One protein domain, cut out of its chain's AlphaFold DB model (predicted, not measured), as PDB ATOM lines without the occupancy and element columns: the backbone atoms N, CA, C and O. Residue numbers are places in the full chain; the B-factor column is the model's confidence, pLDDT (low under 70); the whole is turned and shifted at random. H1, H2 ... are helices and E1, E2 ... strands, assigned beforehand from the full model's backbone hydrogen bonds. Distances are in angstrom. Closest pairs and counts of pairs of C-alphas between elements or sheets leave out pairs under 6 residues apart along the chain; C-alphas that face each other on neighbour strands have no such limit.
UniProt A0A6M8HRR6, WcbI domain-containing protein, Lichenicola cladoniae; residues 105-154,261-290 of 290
ATOM      1  N   ALA A 105     242.911 208.944 306.489       95.50
ATOM      2  CA  ALA A 105     244.232 209.172 305.922       95.50
ATOM      3  C   ALA A 105     245.198 209.626 307.024       95.50
ATOM      4  O   ALA A 105     244.917 210.542 307.796       95.50
ATOM      5  N   GLY A 106     246.349 208.975 307.092       91.44
ATOM      6  CA  GLY A 106     247.357 209.200 308.113       91.44
ATOM      7  C   GLY A 106     248.709 208.662 307.677       91.44
ATOM      8  O   GLY A 106     248.925 208.357 306.505       91.44
ATOM      9  N   THR A 107     249.630 208.548 308.629       88.31
ATOM     10  CA  THR A 107     250.975 208.013 308.384       88.31
ATOM     11  C   THR A 107     251.044 206.555 308.824       88.31
ATOM     12  O   THR A 107     250.781 206.255 309.986       88.31
ATOM     13  N   ASP A 108     251.430 205.660 307.919       94.12
ATOM     14  CA  ASP A 108     251.824 204.288 308.237       94.12
ATOM     15  C   ASP A 108     253.354 204.227 308.362       94.12
ATOM     16  O   ASP A 108     254.052 204.603 307.413       94.12
ATOM     17  N   PRO A 109     253.906 203.764 309.498       94.00
ATOM     18  CA  PRO A 109     255.350 203.719 309.713       94.00
ATOM     19  C   PRO A 109     256.084 202.817 308.716       94.00
ATOM     20  O   PRO A 109     257.283 202.989 308.546       94.00
ATOM     21  N   ARG A 110     255.396 201.893 308.031       95.06
ATOM     22  CA  ARG A 110     255.969 201.041 306.977       95.06
ATOM     23  C   ARG A 110     256.145 201.793 305.653       95.06
ATOM     24  O   ARG A 110     256.843 201.306 304.756       95.06
ATOM     25  N   ASN A 111     255.496 202.952 305.485       94.75
ATOM     26  CA  ASN A 111     255.512 203.711 304.239       94.75
ATOM     27  C   ASN A 111     256.819 204.494 304.064       94.75
ATOM     28  O   ASN A 111     256.935 205.658 304.439       94.75
ATOM     29  N   HIS A 112     257.804 203.858 303.431       93.69
ATOM     30  CA  HIS A 112     259.072 204.484 303.064       93.69
ATOM     31  C   HIS A 112     259.218 204.591 301.547       93.69
ATOM     32  O   HIS A 112     258.807 203.695 300.807       93.69
ATOM     33  N   ARG A 113     259.859 205.671 301.082       94.19
ATOM     34  CA  ARG A 113     260.209 205.855 299.667       94.19
ATOM     35  C   ARG A 113     261.119 204.712 299.208       94.19
ATOM     36  O   ARG A 113     262.155 204.463 299.818       94.19
ATOM     37  N   ALA A 114     260.753 204.052 298.115       92.06
ATOM     38  CA  ALA A 114     261.510 202.962 297.505       92.06
ATOM     39  C   ALA A 114     261.557 203.126 295.970       92.06
ATOM     40  O   ALA A 114     260.906 202.373 295.236       92.06
ATOM     41  N   PRO A 115     262.280 204.142 295.456       89.50
ATOM     42  CA  PRO A 115     262.444 204.345 294.018       89.50
ATOM     43  C   PRO A 115     263.234 203.189 293.359       89.50
ATOM     44  O   PRO A 115     264.059 202.562 294.020       89.50
ATOM     45  N   PRO A 116     263.016 202.900 292.059       89.81
ATOM     46  CA  PRO A 116     262.136 203.633 291.146       89.81
ATOM     47  C   PRO A 116     260.657 203.225 291.244       89.81
ATOM     48  O   PRO A 116     259.807 203.936 290.723       89.81
ATOM     49  N   PHE A 117     260.341 202.106 291.902       87.06
ATOM     50  CA  PHE A 117     259.001 201.510 291.863       87.06
ATOM     51  C   PHE A 117     257.972 202.245 292.729       87.06
ATOM     52  O   PHE A 117     256.817 202.358 292.336       87.06
ATOM     53  N   TYR A 118     258.393 202.769 293.883       90.06
ATOM     54  CA  TYR A 118     257.523 203.436 294.855       90.06
ATOM     55  C   TYR A 118     258.152 204.761 295.323       90.06
ATOM     56  O   TYR A 118     258.620 204.855 296.463       90.06
ATOM     57  N   PRO A 119     258.234 205.792 294.459       90.12
ATOM     58  CA  PRO A 119     258.949 207.037 294.762       90.12
ATOM     59  C   PRO A 119     258.398 207.788 295.984       90.12
ATOM     60  O   PRO A 119     259.184 208.446 296.669       90.12
ATOM     61  N   ASP A 120     257.109 207.616 296.289       89.38
ATOM     62  CA  ASP A 120     256.399 208.231 297.424       89.38
ATOM     63  C   ASP A 120     255.997 207.199 298.501       89.38
ATOM     64  O   ASP A 120     255.198 207.469 299.399       89.38
ATOM     65  N   GLY A 121     256.565 205.993 298.416       92.69
ATOM     66  CA  GLY A 121     256.171 204.838 299.220       92.69
ATOM     67  C   GLY A 121     255.044 204.023 298.587       92.69
ATOM     68  O   GLY A 121     254.498 204.379 297.541       92.69
ATOM     69  N   ARG A 122     254.754 202.857 299.177       92.19
ATOM     70  CA  ARG A 122     253.748 201.928 298.635       92.19
ATOM     71  C   ARG A 122     252.337 202.477 298.800       92.19
ATOM     72  O   ARG A 122     251.525 202.311 297.902       92.19
ATOM     73  N   TYR A 123     252.047 203.127 299.918       92.88
ATOM     74  CA  TYR A 123     250.728 203.671 300.217       92.88
ATOM     75  C   TYR A 123     250.898 205.114 300.716       92.88
ATOM     76  O   TYR A 123     250.837 205.343 301.921       92.88
ATOM     77  N   PRO A 124     251.141 206.090 299.813       90.44
ATOM     78  CA  PRO A 124     251.464 207.477 300.178       90.44
ATOM     79  C   PRO A 124     250.358 208.194 300.964       90.44
ATOM     80  O   PRO A 124     250.654 209.066 301.773       90.44
ATOM     81  N   PHE A 125     249.098 207.806 300.759       90.56
ATOM     82  CA  PHE A 125     247.957 208.231 301.576       90.56
ATOM     83  C   PHE A 125     247.465 207.051 302.417       90.56
ATOM     84  O   PHE A 125     246.360 206.552 302.219       90.56
ATOM     85  N   SER A 126     248.335 206.525 303.277       92.38
ATOM     86  CA  SER A 126     248.024 205.380 304.133       92.38
ATOM     87  C   SER A 126     246.803 205.618 305.018       92.38
ATOM     88  O   SER A 126     246.480 206.750 305.364       92.38
ATOM     89  N   ASP A 127     246.148 204.531 305.412       95.88
ATOM     90  CA  ASP A 127     245.011 204.538 306.327       95.88
ATOM     91  C   ASP A 127     245.477 204.092 307.723       95.88
ATOM     92  O   ASP A 127     246.117 203.048 307.877       95.88
ATOM     93  N   ARG A 128     245.175 204.895 308.747       96.06
ATOM     94  CA  ARG A 128     245.637 204.642 310.122       96.06
ATOM     95  C   ARG A 128     245.039 203.382 310.757       96.06
ATOM     96  O   ARG A 128     245.693 202.775 311.601       96.06
ATOM     97  N   ILE A 129     243.839 202.966 310.346       97.19
ATOM     98  CA  ILE A 129     243.226 201.701 310.777       97.19
ATOM     99  C   ILE A 129     243.915 200.528 310.082       97.19
ATOM    100  O   ILE A 129     244.171 199.497 310.697       97.19
ATOM    101  N   CYS A 130     244.296 200.685 308.811       96.94
ATOM    102  CA  CYS A 130     245.107 199.665 308.144       96.94
ATOM    103  C   CYS A 130     246.456 199.464 308.845       96.94
ATOM    104  O   CYS A 130     246.896 198.327 309.013       96.94
ATOM    105  N   ALA A 131     247.095 200.559 309.268       95.88
ATOM    106  CA  ALA A 131     248.353 200.514 310.003       95.88
ATOM    107  C   ALA A 131     248.204 199.828 311.374       95.88
ATOM    108  O   ALA A 131     249.057 199.026 311.740       95.88
ATOM    109  N   SER A 132     247.113 200.073 312.113       95.25
ATOM    110  CA  SER A 132     246.888 199.421 313.416       95.25
ATOM    111  C   SER A 132     246.594 197.920 313.306       95.25
ATOM    112  O   SER A 132     246.873 197.167 314.236       95.25
ATOM    113  N   LEU A 133     246.077 197.465 312.161       96.25
ATOM    114  CA  LEU A 133     245.823 196.050 311.868       96.25
ATOM    115  C   LEU A 133     247.017 195.335 311.209       96.25
ATOM    116  O   LEU A 133     246.932 194.138 310.920       96.25
ATOM    117  N   ALA A 134     248.128 196.036 310.967       94.81
ATOM    118  CA  ALA A 134     249.312 195.501 310.296       94.81
ATOM    119  C   ALA A 134     249.876 194.245 310.978       94.81
ATOM    120  O   ALA A 134     250.221 193.278 310.288       94.81
ATOM    121  N   ASP A 135     249.899 194.251 312.310       90.19
ATOM    122  CA  ASP A 135     250.494 193.212 313.159       90.19
ATOM    123  C   ASP A 135     249.459 192.210 313.694       90.19
ATOM    124  O   ASP A 135     249.742 191.442 314.606       90.19
ATOM    125  N   ALA A 136     248.243 192.195 313.138       87.62
ATOM    126  CA  ALA A 136     247.237 191.216 313.527       87.62
ATOM    127  C   ALA A 136     247.704 189.781 313.205       87.62
ATOM    128  O   ALA A 136     247.925 189.444 312.036       87.62
ATOM    129  N   ASP A 137     247.797 188.939 314.241       83.38
ATOM    130  CA  ASP A 137     248.167 187.519 314.123       83.38
ATOM    131  C   ASP A 137     247.171 186.746 313.247       83.38
ATOM    132  O   ASP A 137     247.558 185.979 312.362       83.38
ATOM    133  N   ASP A 138     245.872 186.990 313.453       88.38
ATOM    134  CA  ASP A 138     244.815 186.444 312.608       88.38
ATOM    135  C   ASP A 138     244.563 187.340 311.388       88.38
ATOM    136  O   ASP A 138     244.120 188.488 311.499       88.38
ATOM    137  N   ARG A 139     244.839 186.774 310.210       87.31
ATOM    138  CA  ARG A 139     244.656 187.399 308.894       87.31
ATOM    139  C   ARG A 139     243.302 187.075 308.254       87.31
ATOM    140  O   ARG A 139     243.089 187.454 307.096       87.31
ATOM    141  N   SER A 140     242.428 186.347 308.945       90.12
ATOM    142  CA  SER A 140     241.038 186.136 308.545       90.12
ATOM    143  C   SER A 140     240.187 187.364 308.904       90.12
ATOM    144  O   SER A 140     240.505 188.103 309.834       90.12
ATOM    145  N   GLY A 141     239.154 187.656 308.106       93.81
ATOM    146  CA  GLY A 141     238.209 188.744 308.399       93.81
ATOM    147  C   GLY A 141     238.814 190.155 308.502       93.81
ATOM    148  O   GLY A 141     238.214 191.021 309.133       93.81
ATOM    149  N   LEU A 142     239.989 190.417 307.909       95.62
ATOM    150  CA  LEU A 142     240.698 191.703 308.058       95.62
ATOM    151  C   LEU A 142     239.840 192.912 307.677       95.62
ATOM    152  O   LEU A 142     239.885 193.933 308.356       95.62
ATOM    153  N   TYR A 143     239.062 192.796 306.601       96.06
ATOM    154  CA  TYR A 143     238.188 193.876 306.162       96.06
ATOM    155  C   TYR A 143     237.047 194.154 307.144       96.06
ATOM    156  O   TYR A 143     236.718 195.310 307.385       96.06
ATOM    157  N   ASP A 144     236.471 193.115 307.745       96.75
ATOM    158  CA  ASP A 144     235.372 193.285 308.696       96.75
ATOM    159  C   ASP A 144     235.899 193.922 309.992       96.75
ATOM    160  O   ASP A 144     235.330 194.898 310.472       96.75
ATOM    161  N   ARG A 145     237.081 193.495 310.464       97.06
ATOM    162  CA  ARG A 145     237.796 194.146 311.579       97.06
ATOM    163  C   ARG A 145     238.166 195.597 311.275       97.06
ATOM    164  O   ARG A 145     238.117 196.447 312.161       97.06
ATOM    165  N   TYR A 146     238.542 195.890 310.031       97.56
ATOM    166  CA  TYR A 146     238.765 197.260 309.580       97.56
ATOM    167  C   TYR A 146     237.481 198.085 309.671       97.56
ATOM    168  O   TYR A 146     237.520 199.191 310.201       97.56
ATOM    169  N   LEU A 147     236.343 197.570 309.194       97.62
ATOM    170  CA  LEU A 147     235.063 198.276 309.291       97.62
ATOM    171  C   LEU A 147     234.672 198.525 310.754       97.62
ATOM    172  O   LEU A 147     234.338 199.651 311.111       97.62
ATOM    173  N   GLU A 148     234.795 197.516 311.615       96.88
ATOM    174  CA  GLU A 148     234.527 197.643 313.053       96.88
ATOM    175  C   GLU A 148     235.407 198.708 313.723       96.88
ATOM    176  O   GLU A 148     234.907 199.521 314.497       96.88
ATOM    177  N   GLY A 149     236.708 198.733 313.410       96.56
ATOM    178  CA  GLY A 149     237.646 199.701 313.980       96.56
ATOM    179  C   GLY A 149     237.565 201.102 313.365       96.56
ATOM    180  O   GLY A 149     237.906 202.080 314.024       96.56
ATOM    181  N   SER A 150     237.117 201.218 312.115       97.56
ATOM    182  CA  SER A 150     237.045 202.496 311.397       97.56
ATOM    183  C   SER A 150     235.780 203.286 311.698       97.56
ATOM    184  O   SER A 150     235.858 204.503 311.806       97.56
ATOM    185  N   ILE A 151     234.626 202.635 311.872       96.94
ATOM    186  CA  ILE A 151     233.342 203.325 312.082       96.94
ATOM    187  C   ILE A 151     233.372 204.315 313.266       96.94
ATOM    188  O   ILE A 151     232.942 205.451 313.066       96.94
ATOM    189  N   PRO A 152     233.900 203.968 314.459       96.50
ATOM    190  CA  PRO A 152     233.985 204.912 315.581       96.50
ATOM    191  C   PRO A 152     234.861 206.139 315.293       96.50
ATOM    192  O   PRO A 152     234.669 207.192 315.886       96.50
ATOM    193  N   GLU A 153     235.817 205.996 314.377       96.06
ATOM    194  CA  GLU A 153     236.789 207.017 313.981       96.06
ATOM    195  C   GLU A 153     236.292 207.905 312.824       96.06
ATOM    196  O   GLU A 153     236.967 208.858 312.426       96.06
ATOM    197  N   LEU A 154     235.113 207.590 312.274       96.19
ATOM    198  CA  LEU A 154     234.373 208.385 311.291       96.19
ATOM    199  C   LEU A 154     233.345 209.289 311.981       96.19
ATOM    200  O   LEU A 154     232.223 209.460 311.505       96.19
ATOM    201  N   ALA A 261     230.398 204.316 294.562       88.69
ATOM    202  CA  ALA A 261     229.661 203.101 294.910       88.69
ATOM    203  C   ALA A 261     230.585 202.051 295.575       88.69
ATOM    204  O   ALA A 261     231.757 201.974 295.191       88.69
ATOM    205  N   PRO A 262     230.078 201.185 296.478       79.50
ATOM    206  CA  PRO A 262     230.893 200.199 297.207       79.50
ATOM    207  C   PRO A 262     231.739 199.270 296.321       79.50
ATOM    208  O   PRO A 262     232.868 198.931 296.667       79.50
ATOM    209  N   ASN A 263     231.216 198.909 295.145       86.06
ATOM    210  CA  ASN A 263     231.886 198.028 294.181       86.06
ATOM    211  C   ASN A 263     232.664 198.796 293.101       86.06
ATOM    212  O   ASN A 263     233.090 198.206 292.108       86.06
ATOM    213  N   SER A 264     232.827 200.113 293.251       88.50
ATOM    214  CA  SER A 264     233.611 200.901 292.303       88.50
ATOM    215  C   SER A 264     235.059 200.440 292.345       88.50
ATOM    216  O   SER A 264     235.661 200.337 293.414       88.50
ATOM    217  N   ALA A 265     235.628 200.179 291.172       89.00
ATOM    218  CA  ALA A 265     237.051 199.939 291.053       89.00
ATOM    219  C   ALA A 265     237.800 201.276 291.035       89.00
ATOM    220  O   ALA A 265     237.481 202.202 290.285       89.00
ATOM    221  N   PHE A 266     238.837 201.349 291.848       88.00
ATOM    222  CA  PHE A 266     239.722 202.479 291.995       88.00
ATOM    223  C   PHE A 266     241.107 202.109 291.467       88.00
ATOM    224  O   PHE A 266     241.517 200.950 291.505       88.00
ATOM    225  N   ARG A 267     241.818 203.088 290.910       89.81
ATOM    226  CA  ARG A 267     243.108 202.851 290.259       89.81
ATOM    227  C   ARG A 267     244.249 203.040 291.246       89.81
ATOM    228  O   ARG A 267     244.346 204.100 291.853       89.81
ATOM    229  N   PHE A 268     245.147 202.069 291.320       88.00
ATOM    230  CA  PHE A 268     246.384 202.164 292.088       88.00
ATOM    231  C   PHE A 268     247.559 201.748 291.199       88.00
ATOM    232  O   PHE A 268     247.759 200.561 290.942       88.00
ATOM    233  N   GLY A 269     248.282 202.715 290.629       87.19
ATOM    234  CA  GLY A 269     249.243 202.439 289.556       87.19
ATOM    235  C   GLY A 269     248.539 201.830 288.338       87.19
ATOM    236  O   GLY A 269     247.598 202.416 287.791       87.19
ATOM    237  N   LYS A 270     248.953 200.623 287.934       89.50
ATOM    238  CA  LYS A 270     248.302 199.842 286.860       89.50
ATOM    239  C   LYS A 270     247.188 198.910 287.345       89.50
ATOM    240  O   LYS A 270     246.617 198.175 286.542       89.50
ATOM    241  N   ASN A 271     246.863 198.938 288.634       91.94
ATOM    242  CA  ASN A 271     245.905 198.029 289.253       91.94
ATOM    243  C   ASN A 271     244.517 198.668 289.363       91.94
ATOM    244  O   ASN A 271     244.391 199.893 289.446       91.94
ATOM    245  N   LEU A 272     243.487 197.823 289.390       93.81
ATOM    246  CA  LEU A 272     242.099 198.193 289.657       93.81
ATOM    247  C   LEU A 272     241.604 197.395 290.858       93.81
ATOM    248  O   LEU A 272     241.589 196.167 290.811       93.81
ATOM    249  N   TRP A 273     241.220 198.097 291.918       93.38
ATOM    250  CA  TRP A 273     240.861 197.512 293.207       93.38
ATOM    251  C   TRP A 273     239.547 198.081 293.707       93.38
ATOM    252  O   TRP A 273     239.310 199.283 293.599       93.38
ATOM    253  N   THR A 274     238.705 197.241 294.294       94.50
ATOM    254  CA  THR A 274     237.586 197.726 295.106       94.50
ATOM    255  C   THR A 274     238.101 198.344 296.411       94.50
ATOM    256  O   THR A 274     239.285 198.232 296.743       94.50
ATOM    257  N   HIS A 275     237.216 198.980 297.184       94.81
ATOM    258  CA  HIS A 275     237.567 199.439 298.531       94.81
ATOM    259  C   HIS A 275     238.101 198.280 299.394       94.81
ATOM    260  O   HIS A 275     239.166 198.405 299.990       94.81
ATOM    261  N   ARG A 276     237.423 197.122 299.382       95.31
ATOM    262  CA  ARG A 276     237.857 195.915 300.105       95.31
ATOM    263  C   ARG A 276     239.263 195.478 299.703       95.31
ATOM    264  O   ARG A 276     240.108 195.315 300.577       95.31
ATOM    265  N   ASP A 277     239.522 195.348 298.402       94.25
ATOM    266  CA  ASP A 277     240.837 194.925 297.904       94.25
ATOM    267  C   ASP A 277     241.943 195.885 298.354       94.25
ATOM    268  O   ASP A 277     243.012 195.447 298.776       94.25
ATOM    269  N   ALA A 278     241.693 197.196 298.272       94.31
ATOM    270  CA  ALA A 278     242.662 198.212 298.664       94.31
ATOM    271  C   ALA A 278     242.988 198.141 300.165       94.31
ATOM    272  O   ALA A 278     244.161 198.191 300.531       94.31
ATOM    273  N   ILE A 279     241.971 197.979 301.019       95.81
ATOM    274  CA  ILE A 279     242.139 197.860 302.472       95.81
ATOM    275  C   ILE A 279     242.894 196.582 302.842       95.81
ATOM    276  O   ILE A 279     243.893 196.642 303.557       95.81
ATOM    277  N   GLU A 280     242.475 195.421 302.332       95.44
ATOM    278  CA  GLU A 280     243.132 194.153 302.665       95.44
ATOM    279  C   GLU A 280     244.602 194.147 302.229       95.44
ATOM    280  O   GLU A 280     245.473 193.712 302.988       95.44
ATOM    281  N   ARG A 281     244.902 194.698 301.046       94.75
ATOM    282  CA  ARG A 281     246.275 194.845 300.545       94.75
ATOM    283  C   ARG A 281     247.098 195.825 301.371       94.75
ATOM    284  O   ARG A 281     248.259 195.535 301.650       94.75
ATOM    285  N   ALA A 282     246.520 196.950 301.789       95.19
ATOM    286  CA  ALA A 282     247.200 197.917 302.648       95.19
ATOM    287  C   ALA A 282     247.529 197.319 304.027       95.19
ATOM    288  O   ALA A 282     248.640 197.499 304.530       95.19
ATOM    289  N   ILE A 283     246.620 196.534 304.617       96.56
ATOM    290  CA  ILE A 283     246.876 195.820 305.879       96.56
ATOM    291  C   ILE A 283     248.019 194.810 305.703       96.56
ATOM    292  O   ILE A 283     248.980 194.822 306.476       96.56
ATOM    293  N   ARG A 284     247.952 193.979 304.652       95.38
ATOM    294  CA  ARG A 284     248.971 192.962 304.316       95.38
ATOM    295  C   ARG A 284     250.292 193.550 303.813       95.38
ATOM    296  O   ARG A 284     251.295 192.845 303.764       95.38
ATOM    297  N   TRP A 285     250.301 194.840 303.484       94.88
ATOM    298  CA  TRP A 285     251.416 195.547 302.859       94.88
ATOM    299  C   TRP A 285     251.819 194.995 301.485       94.88
ATOM    300  O   TRP A 285     252.993 195.040 301.089       94.88
ATOM    301  N   ASP A 286     250.838 194.488 300.739       94.00
ATOM    302  CA  ASP A 286     251.059 193.856 299.445       94.00
ATOM    303  C   ASP A 286     251.658 194.847 298.441       94.00
ATOM    304  O   ASP A 286     251.309 196.033 298.399       94.00
ATOM    305  N   ALA A 287     252.570 194.345 297.612       91.19
ATOM    306  CA  ALA A 287     253.103 195.087 296.480       91.19
ATOM    307  C   ALA A 287     252.031 195.277 295.393       91.19
ATOM    308  O   ALA A 287     251.103 194.476 295.253       91.19
ATOM    309  N   TRP A 288     252.201 196.313 294.579       88.12
ATOM    310  CA  TRP A 288     251.328 196.610 293.450       88.12
ATOM    311  C   TRP A 288     252.141 196.981 292.231       88.12
ATOM    312  O   TRP A 288     253.241 197.509 292.346       88.12
ATOM    313  N   THR A 289     251.613 196.670 291.051       86.94
ATOM    314  CA  THR A 289     252.313 196.958 289.800       86.94
ATOM    315  C   THR A 289     252.316 198.466 289.521       86.94
ATOM    316  O   THR A 289     251.227 199.020 289.314       86.94
ATOM    317  N   PRO A 290     253.492 199.122 289.495       77.62
ATOM    318  CA  PRO A 290     253.590 200.541 289.189       77.62
ATOM    319  C   PRO A 290     253.340 200.863 287.713       77.62
ATOM    320  O   PRO A 290     253.654 200.029 286.826       77.62
TER     321      PRO A 290
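AT A GLANCE: This is residues 105 to 154 and 261 to 290 of the 290 residues of the protein "WcbI domain-containing protein" of Lichenicola cladoniae (UniProt A0A6M8HRR6). What is the picture? Helices H1, H2 and H3 make a small cluster, with the hairpin E1 and E2 beside H3 and a long loop, residues 105 to 127. What is counted? The 80 printed residues hold H1, H2, E1, E2, H3 in order, mostly helix, with under half in named elements; the antiparallel sheet is E1 - E2. It is compact, radius of gyration 12.6 A, spanning 36 by 28 by 23 A.

HOW THE PARTS SIT: How do strands pair? E1, residues 266 to 268, and E2, residues 271 to 273, form an antiparallel hairpin; N 266 and O 273, 2.7 A apart, are within hydrogen-bond range. How do helices meet? H3, residues 275 to 284, touches H1, residues 128 to 132; the closest C-alphas, of Cys 130 and Ile 283, are 4.8 A apart. H2, residues 142 to 153, touches H3 with residues 142 to 146 alone, about perpendicular at 78 degrees, closest C-alphas Tyr 143 and Glu 280, 6.1 A. Every O i to N i+4 pair is within hydrogen-bond range in H1 and H3, 6 of 8 in H2.

IN THESE COORDINATES: Where does H1 begin? C-alpha 128 is at (245.637, 204.642, 310.122). Where does H3 end? C-alpha 284 is at (248.971, 192.962, 304.316); H3 is 14.3 A long, H2 16.9 A.

THE WHOLE: Where is the cut? Residues 155 to 260 are not printed; C-alphas 154 and 261 are 17.8 A apart. Is confidence low? No printed residue is under 70.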